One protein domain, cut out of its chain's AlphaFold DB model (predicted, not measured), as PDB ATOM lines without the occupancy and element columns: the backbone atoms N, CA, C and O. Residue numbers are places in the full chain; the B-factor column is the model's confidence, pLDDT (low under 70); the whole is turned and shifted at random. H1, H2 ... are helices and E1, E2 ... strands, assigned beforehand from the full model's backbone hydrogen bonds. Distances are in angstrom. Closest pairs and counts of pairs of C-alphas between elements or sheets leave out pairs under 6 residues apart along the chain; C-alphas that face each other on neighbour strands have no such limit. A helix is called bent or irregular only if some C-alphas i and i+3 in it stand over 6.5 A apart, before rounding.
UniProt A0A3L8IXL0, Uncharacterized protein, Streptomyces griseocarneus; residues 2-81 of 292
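AT A GLANCE: This is residues 2 to 81 of the 292 residues of an uncharacterized protein of Streptomyces griseocarneus (UniProt A0A3L8IXL0). One long straight helix, H2, makes the long axis of a rod, and the rest of the fold packs along one side of it: a tiny two-stranded hairpin, E1 and E2, over its residues 55 to 66, and a shorter helix, H1, that crosses it at residues 48 to 52. Beyond the hairpin, residues 71 to 81, of which 71 to 79 belong to H2, stick out as a free arm, and residues 27 to 33 and 35 to 41 stand free near the other end. The printed part has 80 residues, with two named strands and two named helices in the order E1, E2, H1, H2; the sheet, E1 - E2, is antiparallel and the class is mostly helix. The whole is extended, with a radius of gyration of the C-alphas of 18.6 A and spans of 65 by 19 by 18 A.

IN THESE COORDINATES: Find C-alpha 3 at (143.431, 111.472, 131.569); there E1 begins, and it runs over residues 3 to 5. Go on to E2, residues 10 to 12. At C-alpha 15, (134.915, 120.172, 133.889), H1 begins; it covers residues 15 to 29 and is 21.0 A long from first to last C-alpha. Then look for H2, residues 40 to 79, which runs 58.6 A and ends at C-alpha 79, (160.798, 85.419, 140.588). Neither helix is bent.

HOW THE PARTS SIT: Look first at the hairpin of E1 and E2, antiparallel neighbours whose directions stand at 130 degrees. C-alphas 4 and 11 face each other at 5.0 A. N 5 and O 10 are within hydrogen-bond range at 2.8 A, as are N 12 and O 3 at 3.0 A. From the hairpin look across to H2: the closest C-alphas of E1 and H2 are those of Pro 4 and Ala 59, 6.7 A apart, and those of E2 and H2 are Met 11 and Ala 59, 7.1 A apart. H1 touches H2, which meets it with residues 48 to 52 alone; the closest C-alphas are those of Val 20 and Tyr 49, at 6.7 A. Their lines are about perpendicular, but only just, at 70.2 degrees. E1 and H1 are apart. In H1 and H2 every O i to N i+4 pair is within hydrogen-bond range.

THE WHOLE: The C-alphas farthest apart are those of Arg 37 and Leu 81, 65.3 A. The printed part has no cut. The links from E1 to E2 and from E2 to H1 are tight, the link from H1 to H2, with 10 residues, is short, and no link is long. The mean pLDDT of the printed part is 88.7; look for values under 70 at residues 3 to 9.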
ATOM      1  N   PRO A   2     139.519 112.313 129.177       72.00
ATOM      2  CA  PRO A   2     139.778 111.852 130.524       72.00
ATOM      3  C   PRO A   2     141.218 111.353 130.557       72.00
ATOM      4  O   PRO A   2     141.620 110.563 129.697       72.00
ATOM      5  N   THR A   3     142.019 111.849 131.491       68.12
ATOM      6  CA  THR A   3     143.431 111.472 131.569       68.12
ATOM      7  C   THR A   3     143.636 110.412 132.642       68.12
ATOM      8  O   THR A   3     143.024 110.485 133.716       68.12
ATOM      9  N   PRO A   4     144.491 109.406 132.379       64.38
ATOM     10  CA  PRO A   4     144.922 108.506 133.431       64.38
ATOM     11  C   PRO A   4     145.721 109.314 134.458       64.38
ATOM     12  O   PRO A   4     146.659 110.033 134.110       64.38
ATOM     13  N   TYR A   5     145.346 109.204 135.729       65.50
ATOM     14  CA  TYR A   5     146.010 109.880 136.835       65.50
ATOM     15  C   TYR A   5     146.580 108.872 137.835       65.50
ATOM     16  O   TYR A   5     145.898 107.962 138.318       65.50
ATOM     17  N   GLY A   6     147.852 109.090 138.173       62.38
ATOM     18  CA  GLY A   6     148.603 108.301 139.141       62.38
ATOM     19  C   GLY A   6     148.938 106.880 138.680       62.38
ATOM     20  O   GLY A   6     148.433 106.360 137.688       62.38
ATOM     21  N   SER A   7     149.772 106.204 139.468       62.12
ATOM     22  CA  SER A   7     150.164 104.798 139.280       62.12
ATOM     23  C   SER A   7     149.013 103.798 139.479       62.12
ATOM     24  O   SER A   7     149.179 102.607 139.240       62.12
ATOM     25  N   ARG A   8     147.834 104.281 139.890       63.66
ATOM     26  CA  ARG A   8     146.633 103.478 140.164       63.66
ATOM     27  C   ARG A   8     145.707 103.324 138.953       63.66
ATOM     28  O   ARG A   8     144.734 102.583 139.037       63.66
ATOM     29  N   GLY A   9     145.978 104.023 137.845       66.06
ATOM     30  CA  GLY A   9     145.132 103.976 136.647       66.06
ATOM     31  C   GLY A   9     143.726 104.550 136.867       66.06
ATOM     32  O   GLY A   9     142.772 104.074 136.255       66.06
ATOM     33  N   GLY A  10     143.588 105.529 137.769       71.19
ATOM     34  CA  GLY A  10     142.330 106.251 137.968       71.19
ATOM     35  C   GLY A  10     142.064 107.216 136.812       71.19
ATOM     36  O   GLY A  10     143.007 107.729 136.216       71.19
ATOM     37  N   MET A  11     140.795 107.468 136.492       80.81
ATOM     38  CA  MET A  11     140.408 108.446 135.467       80.81
ATOM     39  C   MET A  11     140.105 109.801 136.103       80.81
ATOM     40  O   MET A  11     139.358 109.872 137.080       80.81
ATOM     41  N   ALA A  12     140.642 110.871 135.523       85.69
ATOM     42  CA  ALA A  12     140.256 112.241 135.836       85.69
ATOM     43  C   ALA A  12     139.460 112.828 134.665       85.69
ATOM     44  O   ALA A  12     139.923 112.782 133.529       85.69
ATOM     45  N   PHE A  13     138.282 113.386 134.948       89.75
ATOM     46  CA  PHE A  13     137.452 114.082 133.964       89.75
ATOM     47  C   PHE A  13     137.688 115.589 134.033       89.75
ATOM     48  O   PHE A  13     137.810 116.155 135.123       89.75
ATOM     49  N   SER A  14     137.697 116.252 132.879       91.12
ATOM     50  CA  SER A  14     137.652 117.712 132.830       91.12
ATOM     51  C   SER A  14     136.274 118.239 133.253       91.12
ATOM     52  O   SER A  14     135.277 117.512 133.267       91.12
ATOM     53  N   ALA A  15     136.191 119.534 133.568       95.31
ATOM     54  CA  ALA A  15     134.915 120.172 133.889       95.31
ATOM     55  C   ALA A  15     133.885 120.024 132.753       95.31
ATOM     56  O   ALA A  15     132.702 119.816 133.020       95.31
ATOM     57  N   ASP A  16     134.329 120.087 131.496       94.38
ATOM     58  CA  ASP A  16     133.448 119.958 130.334       94.38
ATOM     59  C   ASP A  16     132.975 118.521 130.135       94.38
ATOM     60  O   ASP A  16     131.790 118.285 129.917       94.38
ATOM     61  N   GLU A  17     133.851 117.539 130.326       94.81
ATOM     62  CA  GLU A  17     133.468 116.127 130.257       94.81
ATOM     63  C   GLU A  17     132.461 115.758 131.347       94.81
ATOM     64  O   GLU A  17     131.509 115.023 131.089       94.81
ATOM     65  N   LEU A  18     132.609 116.324 132.549       95.94
ATOM     66  CA  LEU A  18     131.630 116.159 133.622       95.94
ATOM     67  C   LEU A  18     130.281 116.805 133.284       95.94
ATOM     68  O   LEU A  18     129.238 116.246 133.629       95.94
ATOM     69  N   ARG A  19     130.269 117.957 132.601       96.25
ATOM     70  CA  ARG A  19     129.025 118.585 132.122       96.25
ATOM     71  C   ARG A  19     128.327 117.704 131.087       96.25
ATOM     72  O   ARG A  19     127.126 117.467 131.218       96.25
ATOM     73  N   VAL A  20     129.077 117.180 130.117       96.88
ATOM     74  CA  VAL A  20     128.575 116.258 129.084       96.88
ATOM     75  C   VAL A  20     128.015 114.984 129.728       96.88
ATOM     76  O   VAL A  20     126.879 114.604 129.443       96.88
ATOM     77  N   LEU A  21     128.741 114.381 130.677       95.88
ATOM     78  CA  LEU A  21     128.292 113.202 131.423       95.88
ATOM     79  C   LEU A  21     127.020 113.472 132.236       95.88
ATOM     80  O   LEU A  21     126.068 112.696 132.177       95.88
ATOM     81  N   ARG A  22     126.972 114.585 132.980       96.31
ATOM     82  CA  ARG A  22     125.788 114.972 133.761       96.31
ATOM     83  C   ARG A  22     124.568 115.148 132.862       96.31
ATOM     84  O   ARG A  22     123.473 114.746 133.247       96.31
ATOM     85  N   ARG A  23     124.751 115.732 131.676       95.00
ATOM     86  CA  ARG A  23     123.673 115.903 130.702       95.00
ATOM     87  C   ARG A  23     123.186 114.556 130.167       95.00
ATOM     88  O   ARG A  23     121.982 114.319 130.167       95.00
ATOM     89  N   ALA A  24     124.100 113.656 129.804       94.81
ATOM     90  CA  ALA A  24     123.756 112.299 129.383       94.81
ATOM     91  C   ALA A  24     122.977 111.535 130.473       94.81
ATOM     92  O   ALA A  24     121.961 110.907 130.183       94.81
ATOM     93  N   LEU A  25     123.398 111.647 131.738       95.50
ATOM     94  CA  LEU A  25     122.707 111.027 132.872       95.50
ATOM     95  C   LEU A  25     121.317 111.621 133.118       95.50
ATOM     96  O   LEU A  25     120.384 110.871 133.387       95.50
ATOM     97  N   ALA A  26     121.150 112.941 132.998       94.88
ATOM     98  CA  ALA A  26     119.837 113.573 133.125       94.88
ATOM     99  C   ALA A  26     118.850 113.037 132.075       94.88
ATOM    100  O   ALA A  26     117.712 112.724 132.407       94.88
ATOM    101  N   ILE A  27     119.316 112.847 130.837       91.69
ATOM    102  CA  ILE A  27     118.522 112.257 129.750       91.69
ATOM    103  C   ILE A  27     118.198 110.786 130.039       91.69
ATOM    104  O   ILE A  27     117.082 110.347 129.788       91.69
ATOM    105  N   ALA A  28     119.151 110.015 130.568       92.69
ATOM    106  CA  ALA A  28     118.924 108.613 130.915       92.69
ATOM    107  C   ALA A  28     117.900 108.446 132.054       92.69
ATOM    108  O   ALA A  28     117.142 107.477 132.057       92.69
ATOM    109  N   LEU A  29     117.879 109.382 133.009       96.25
ATOM    110  CA  LEU A  29     116.947 109.387 134.139       96.25
ATOM    111  C   LEU A  29     115.560 109.922 133.768       96.25
ATOM    112  O   LEU A  29     114.564 109.409 134.275       96.25
ATOM    113  N   ASP A  30     115.485 110.917 132.885       93.62
ATOM    114  CA  ASP A  30     114.223 111.432 132.354       93.62
ATOM    115  C   ASP A  30     114.271 111.574 130.823       93.62
ATOM    116  O   ASP A  30     114.487 112.670 130.294       93.62
ATOM    117  N   PRO A  31     114.024 110.481 130.079       87.75
ATOM    118  CA  PRO A  31     114.065 110.507 128.619       87.75
ATOM    119  C   PRO A  31     113.017 111.430 127.986       87.75
ATOM    120  O   PRO A  31     113.194 111.860 126.850       87.75
ATOM    121  N   ARG A  32     111.930 111.751 128.708       87.19
ATOM    122  CA  ARG A  32     110.826 112.598 128.219       87.19
ATOM    123  C   ARG A  32     111.155 114.088 128.282       87.19
ATOM    124  O   ARG A  32     110.471 114.879 127.638       87.19
ATOM    125  N   SER A  33     112.189 114.462 129.037       81.44
ATOM    126  CA  SER A  33     112.678 115.842 129.140       81.44
ATOM    127  C   SER A  33     113.276 116.374 127.835       81.44
ATOM    128  O   SER A  33     113.474 117.582 127.693       81.44
ATOM    129  N   VAL A  34     113.555 115.493 126.871       82.12
ATOM    130  CA  VAL A  34     114.132 115.860 125.581       82.12
ATOM    131  C   VAL A  34     113.075 115.751 124.480       82.12
ATOM    132  O   VAL A  34     112.410 114.721 124.377       82.12
ATOM    133  N   PRO A  35     112.927 116.767 123.612       78.00
ATOM    134  CA  PRO A  35     112.054 116.666 122.450       78.00
ATOM    135  C   PRO A  35     112.494 115.529 121.508       78.00
ATOM    136  O   PRO A  35     113.659 115.432 121.135       78.00
ATOM    137  N   ASN A  36     111.534 114.709 121.064       74.62
ATOM    138  CA  ASN A  36     111.762 113.572 120.151       74.62
ATOM    139  C   ASN A  36     112.141 113.982 118.715       74.62
ATOM    140  O   ASN A  36     112.445 113.127 117.889       74.62
ATOM    141  N   ARG A  37     112.081 115.274 118.373       81.19
ATOM    142  CA  ARG A  37     112.379 115.741 117.017       81.19
ATOM    143  C   ARG A  37     113.895 115.875 116.833       81.19
ATOM    144  O   ARG A  37     114.521 116.575 117.629       81.19
ATOM    145  N   PRO A  38     114.489 115.296 115.776       78.56
ATOM    146  CA  PRO A  38     115.901 115.492 115.487       78.56
ATOM    147  C   PRO A  38     116.162 116.958 115.123       78.56
ATOM    148  O   PRO A  38     115.613 117.484 114.155       78.56
ATOM    149  N   THR A  39     117.000 117.616 115.921       86.94
ATOM    150  CA  THR A  39     117.543 118.953 115.661       86.94
ATOM    151  C   THR A  39     119.055 118.850 115.427       86.94
ATOM    152  O   THR A  39     119.680 117.896 115.902       86.94
ATOM    153  N   PRO A  40     119.678 119.795 114.700       87.50
ATOM    154  CA  PRO A  40     121.133 119.806 114.525       87.50
ATOM    155  C   PRO A  40     121.877 119.877 115.868       87.50
ATOM    156  O   PRO A  40     122.820 119.121 116.074       87.50
ATOM    157  N   GLU A  41     121.387 120.679 116.816       86.94
ATOM    158  CA  GLU A  41     121.915 120.757 118.188       86.94
ATOM    159  C   GLU A  41     121.879 119.389 118.884       86.94
ATOM    160  O   GLU A  41     122.858 118.944 119.481       86.94
ATOM    161  N   ARG A  42     120.772 118.648 118.727       86.56
ATOM    162  CA  ARG A  42     120.653 117.300 119.280       86.56
ATOM    163  C   ARG A  42     121.634 116.324 118.635       86.56
ATOM    164  O   ARG A  42     122.162 115.447 119.317       86.56
ATOM    165  N   ALA A  43     121.886 116.458 117.336       89.25
ATOM    166  CA  ALA A  43     122.874 115.639 116.645       89.25
ATOM    167  C   ALA A  43     124.302 115.921 117.149       89.25
ATOM    168  O   ALA A  43     125.094 114.987 117.280       89.25
ATOM    169  N   GLU A  44     124.629 117.173 117.468       91.31
ATOM    170  CA  GLU A  44     125.918 117.550 118.064       91.31
ATOM    171  C   GLU A  44     126.084 116.989 119.480       91.31
ATOM    172  O   GLU A  44     127.112 116.378 119.770       91.31
ATOM    173  N   GLU A  45     125.051 117.075 120.317       90.69
ATOM    174  CA  GLU A  45     125.040 116.475 121.659       90.69
ATOM    175  C   GLU A  45     125.295 114.970 121.626       90.69
ATOM    176  O   GLU A  45     126.111 114.449 122.384       90.69
ATOM    177  N   VAL A  46     124.626 114.255 120.717       91.69
ATOM    178  CA  VAL A  46     124.835 112.813 120.549       91.69
ATOM    179  C   VAL A  46     126.281 112.526 120.139       91.69
ATOM    180  O   VAL A  46     126.897 111.609 120.680       91.69
ATOM    181  N   ARG A  47     126.870 113.334 119.245       94.38
ATOM    182  CA  ARG A  47     128.292 113.207 118.876       94.38
ATOM    183  C   ARG A  47     129.224 113.502 120.051       94.38
ATOM    184  O   ARG A  47     130.282 112.887 120.146       94.38
ATOM    185  N   GLU A  48     128.889 114.438 120.933       95.50
ATOM    186  CA  GLU A  48     129.651 114.690 122.164       95.50
ATOM    187  C   GLU A  48     129.583 113.508 123.132       95.50
ATOM    188  O   GLU A  48     130.618 113.104 123.660       95.50
ATOM    189  N   TYR A  49     128.408 112.900 123.311       95.25
ATOM    190  CA  TYR A  49     128.255 111.713 124.157       95.25
ATOM    191  C   TYR A  49     129.032 110.517 123.621       95.25
ATOM    192  O   TYR A  49     129.714 109.846 124.393       95.25
ATOM    193  N   LEU A  50     128.974 110.271 122.310       95.94
ATOM    194  CA  LEU A  50     129.732 109.191 121.681       95.94
ATOM    195  C   LEU A  50     131.242 109.419 121.808       95.94
ATOM    196  O   LEU A  50     131.952 108.515 122.239       95.94
ATOM    197  N   ARG A  51     131.729 110.643 121.553       95.94
ATOM    198  CA  ARG A  51     133.147 110.989 121.754       95.94
ATOM    199  C   ARG A  51     133.585 110.800 123.207       95.94
ATOM    200  O   ARG A  51     134.680 110.294 123.456       95.94
ATOM    201  N   LEU A  52     132.750 111.185 124.174       96.00
ATOM    202  CA  LEU A  52     133.045 110.962 125.588       96.00
ATOM    203  C   LEU A  52     133.088 109.464 125.924       96.00
ATOM    204  O   LEU A  52     134.011 109.035 126.612       96.00
ATOM    205  N   ALA A  53     132.140 108.669 125.421       95.81
ATOM    206  CA  ALA A  53     132.110 107.222 125.627       95.81
ATOM    207  C   ALA A  53     133.365 106.540 125.058       95.81
ATOM    208  O   ALA A  53     134.041 105.814 125.781       95.81
ATOM    209  N   GLU A  54     133.748 106.864 123.819       95.62
ATOM    210  CA  GLU A  54     134.987 106.374 123.198       95.62
ATOM    211  C   GLU A  54     136.224 106.731 124.031       95.62
ATOM    212  O   GLU A  54     137.121 105.906 124.217       95.62
ATOM    213  N   SER A  55     136.260 107.949 124.577       93.75
ATOM    214  CA  SER A  55     137.363 108.417 125.419       93.75
ATOM    215  C   SER A  55     137.454 107.648 126.741       93.75
ATOM    216  O   SER A  55     138.552 107.324 127.194       93.75
ATOM    217  N   VAL A  56     136.309 107.337 127.356       94.06
ATOM    218  CA  VAL A  56     136.229 106.515 128.573       94.06
ATOM    219  C   VAL A  56     136.641 105.072 128.282       94.06
ATOM    220  O   VAL A  56     137.413 104.498 129.048       94.06
ATOM    221  N   ASP A  57     136.196 104.502 127.164       93.62
ATOM    222  CA  ASP A  57     136.576 103.149 126.752       93.62
ATOM    223  C   ASP A  57     138.074 103.045 126.446       93.62
ATOM    224  O   ASP A  57     138.718 102.058 126.811       93.62
ATOM    225  N   GLU A  58     138.663 104.060 125.808       93.25
ATOM    226  CA  GLU A  58     140.113 104.128 125.599       93.25
ATOM    227  C   GLU A  58     140.861 104.208 126.928       93.25
ATOM    228  O   GLU A  58     141.789 103.431 127.155       93.25
ATOM    229  N   ALA A  59     140.433 105.085 127.837       88.12
ATOM    230  CA  ALA A  59     141.043 105.204 129.155       88.12
ATOM    231  C   ALA A  59     140.927 103.896 129.959       88.12
ATOM    232  O   ALA A  59     141.885 103.485 130.619       88.12
ATOM    233  N   ALA A  60     139.800 103.185 129.858       88.69
ATOM    234  CA  ALA A  60     139.615 101.876 130.478       88.69
ATOM    235  C   ALA A  60     140.544 100.811 129.871       88.69
ATOM    236  O   ALA A  60     141.146 100.025 130.615       88.69
ATOM    237  N   ARG A  61     140.701 100.799 128.540       91.38
ATOM    238  CA  ARG A  61     141.624  99.900 127.828       91.38
ATOM    239  C   ARG A  61     143.083 100.184 128.189       91.38
ATOM    240  O   ARG A  61     143.813  99.240 128.492       91.38
ATOM    241  N   GLU A  62     143.494 101.448 128.248       91.81
ATOM    242  CA  GLU A  62     144.836 101.845 128.694       91.81
ATOM    243  C   GLU A  62     145.075 101.487 130.167       91.81
ATOM    244  O   GLU A  62     146.094 100.888 130.505       91.81
ATOM    245  N   GLY A  63     144.098 101.734 131.043       85.31
ATOM    246  CA  GLY A  63     144.161 101.288 132.435       85.31
ATOM    247  C   GLY A  63     144.316  99.766 132.553       85.31
ATOM    248  O   GLY A  63     145.046  99.278 133.415       85.31
ATOM    249  N   GLY A  64     143.679  99.002 131.660       88.06
ATOM    250  CA  GLY A  64     143.881  97.558 131.529       88.06
ATOM    251  C   GLY A  64     145.313  97.186 131.137       88.06
ATOM    252  O   GLY A  64     145.903  96.315 131.779       88.06
ATOM    253  N   ARG A  65     145.896  97.872 130.141       91.69
ATOM    254  CA  ARG A  65     147.298  97.679 129.723       91.69
ATOM    255  C   ARG A  65     148.273  97.960 130.869       91.69
ATOM    256  O   ARG A  65     149.138  97.128 131.142       91.69
ATOM    257  N   LEU A  66     148.092  99.072 131.586       88.69
ATOM    258  CA  LEU A  66     148.926  99.427 132.736       88.69
ATOM    259  C   LEU A  66     148.822  98.386 133.859       88.69
ATOM    260  O   LEU A  66     149.844  97.946 134.381       88.69
ATOM    261  N   ARG A  67     147.607  97.941 134.204       87.94
ATOM    262  CA  ARG A  67     147.419  96.884 135.212       87.94
ATOM    263  C   ARG A  67     148.108  95.583 134.806       87.94
ATOM    264  O   ARG A  67     148.796  94.990 135.629       87.94
ATOM    265  N   ALA A  68     147.971  95.157 133.550       91.00
ATOM    266  CA  ALA A  68     148.640  93.958 133.051       91.00
ATOM    267  C   ALA A  68     150.172  94.073 133.148       91.00
ATOM    268  O   ALA A  68     150.830  93.132 133.592       91.00
ATOM    269  N   PHE A  69     150.730  95.237 132.802       91.62
ATOM    270  CA  PHE A  69     152.156  95.518 132.963       91.62
ATOM    271  C   PHE A  69     152.603  95.430 134.431       91.62
ATOM    272  O   PHE A  69     153.578  94.742 134.722       91.62
ATOM    273  N   LEU A  70     151.874  96.057 135.362       90.00
ATOM    274  CA  LEU A  70     152.211  96.037 136.792       90.00
ATOM    275  C   LEU A  70     152.140  94.628 137.398       90.00
ATOM    276  O   LEU A  70     152.988  94.270 138.212       90.00
ATOM    277  N   LEU A  71     151.174  93.802 136.985       91.50
ATOM    278  CA  LEU A  71     151.091  92.403 137.423       91.50
ATOM    279  C   LEU A  71     152.246  91.556 136.873       91.50
ATOM    280  O   LEU A  71     152.798  90.719 137.591       91.50
ATOM    281  N   ALA A  72     152.649  91.786 135.622       95.38
ATOM    282  CA  ALA A  72     153.820  91.130 135.047       95.38
ATOM    283  C   ALA A  72     155.122  91.566 135.745       95.38
ATOM    284  O   ALA A  72     156.014  90.742 135.962       95.38
ATOM    285  N   ASP A  73     155.225  92.841 136.128       95.06
ATOM    286  CA  ASP A  73     156.350  93.359 136.905       95.06
ATOM    287  C   ASP A  73     156.384  92.731 138.307       95.06
ATOM    288  O   ASP A  73     157.414  92.205 138.724       95.06
ATOM    289  N   LEU A  74     155.239  92.641 138.994       95.88
ATOM    290  CA  LEU A  74     155.119  91.931 140.273       95.88
ATOM    291  C   LEU A  74     155.604  90.481 140.199       95.88
ATOM    292  O   LEU A  74     156.382  90.044 141.052       95.88
ATOM    293  N   ALA A  75     155.194  89.742 139.166       96.50
ATOM    294  CA  ALA A  75     155.648  88.371 138.952       96.50
ATOM    295  C   ALA A  75     157.172  88.294 138.753       96.50
ATOM    296  O   ALA A  75     157.815  87.369 139.255       96.50
ATOM    297  N   ARG A  76     157.768  89.287 138.080       98.00
ATOM    298  CA  ARG A  76     159.221  89.391 137.888       98.00
ATOM    299  C   ARG A  76     159.958  89.651 139.201       98.00
ATOM    300  O   ARG A  76     160.934  88.961 139.483       98.00
ATOM    301  N   TYR A  77     159.479  90.589 140.021       97.62
ATOM    302  CA  TYR A  77     160.031  90.835 141.359       97.62
ATOM    303  C   TYR A  77     159.952  89.580 142.233       97.62
ATOM    304  O   TYR A  77     160.918  89.232 142.910       97.62
ATOM    305  N   ARG A  78     158.831  88.856 142.168       97.50
ATOM    306  CA  ARG A  78     158.640  87.605 142.905       97.50
ATOM    307  C   ARG A  78     159.593  86.498 142.444       97.50
ATOM    308  O   ARG A  78     160.133  85.776 143.276       97.50
ATOM    309  N   ALA A  79     159.840  86.380 141.139       97.81
ATOM    310  CA  ALA A  79     160.798  85.419 140.588       97.81
ATOM    311  C   ALA A  79     162.257  85.729 140.979       97.81
ATOM    312  O   ALA A  79     163.090  84.828 140.999       97.81
ATOM    313  N   ALA A  80     162.563  86.984 141.315       98.06
ATOM    314  CA  ALA A  80     163.885  87.428 141.751       98.06
ATOM    315  C   ALA A  80     164.090  87.356 143.281       98.06
ATOM    316  O   ALA A  80     165.070  87.891 143.811       98.06
ATOM    317  N   LEU A  81     163.175  86.724 144.023       96.62
ATOM    318  CA  LEU A  81     163.336  86.514 145.462       96.62
ATOM    319  C   LEU A  81     164.435  85.477 145.767       96.62
ATOM    320  O   LEU A  81     164.611  84.526 145.007       96.62
TER     321      LEU A  81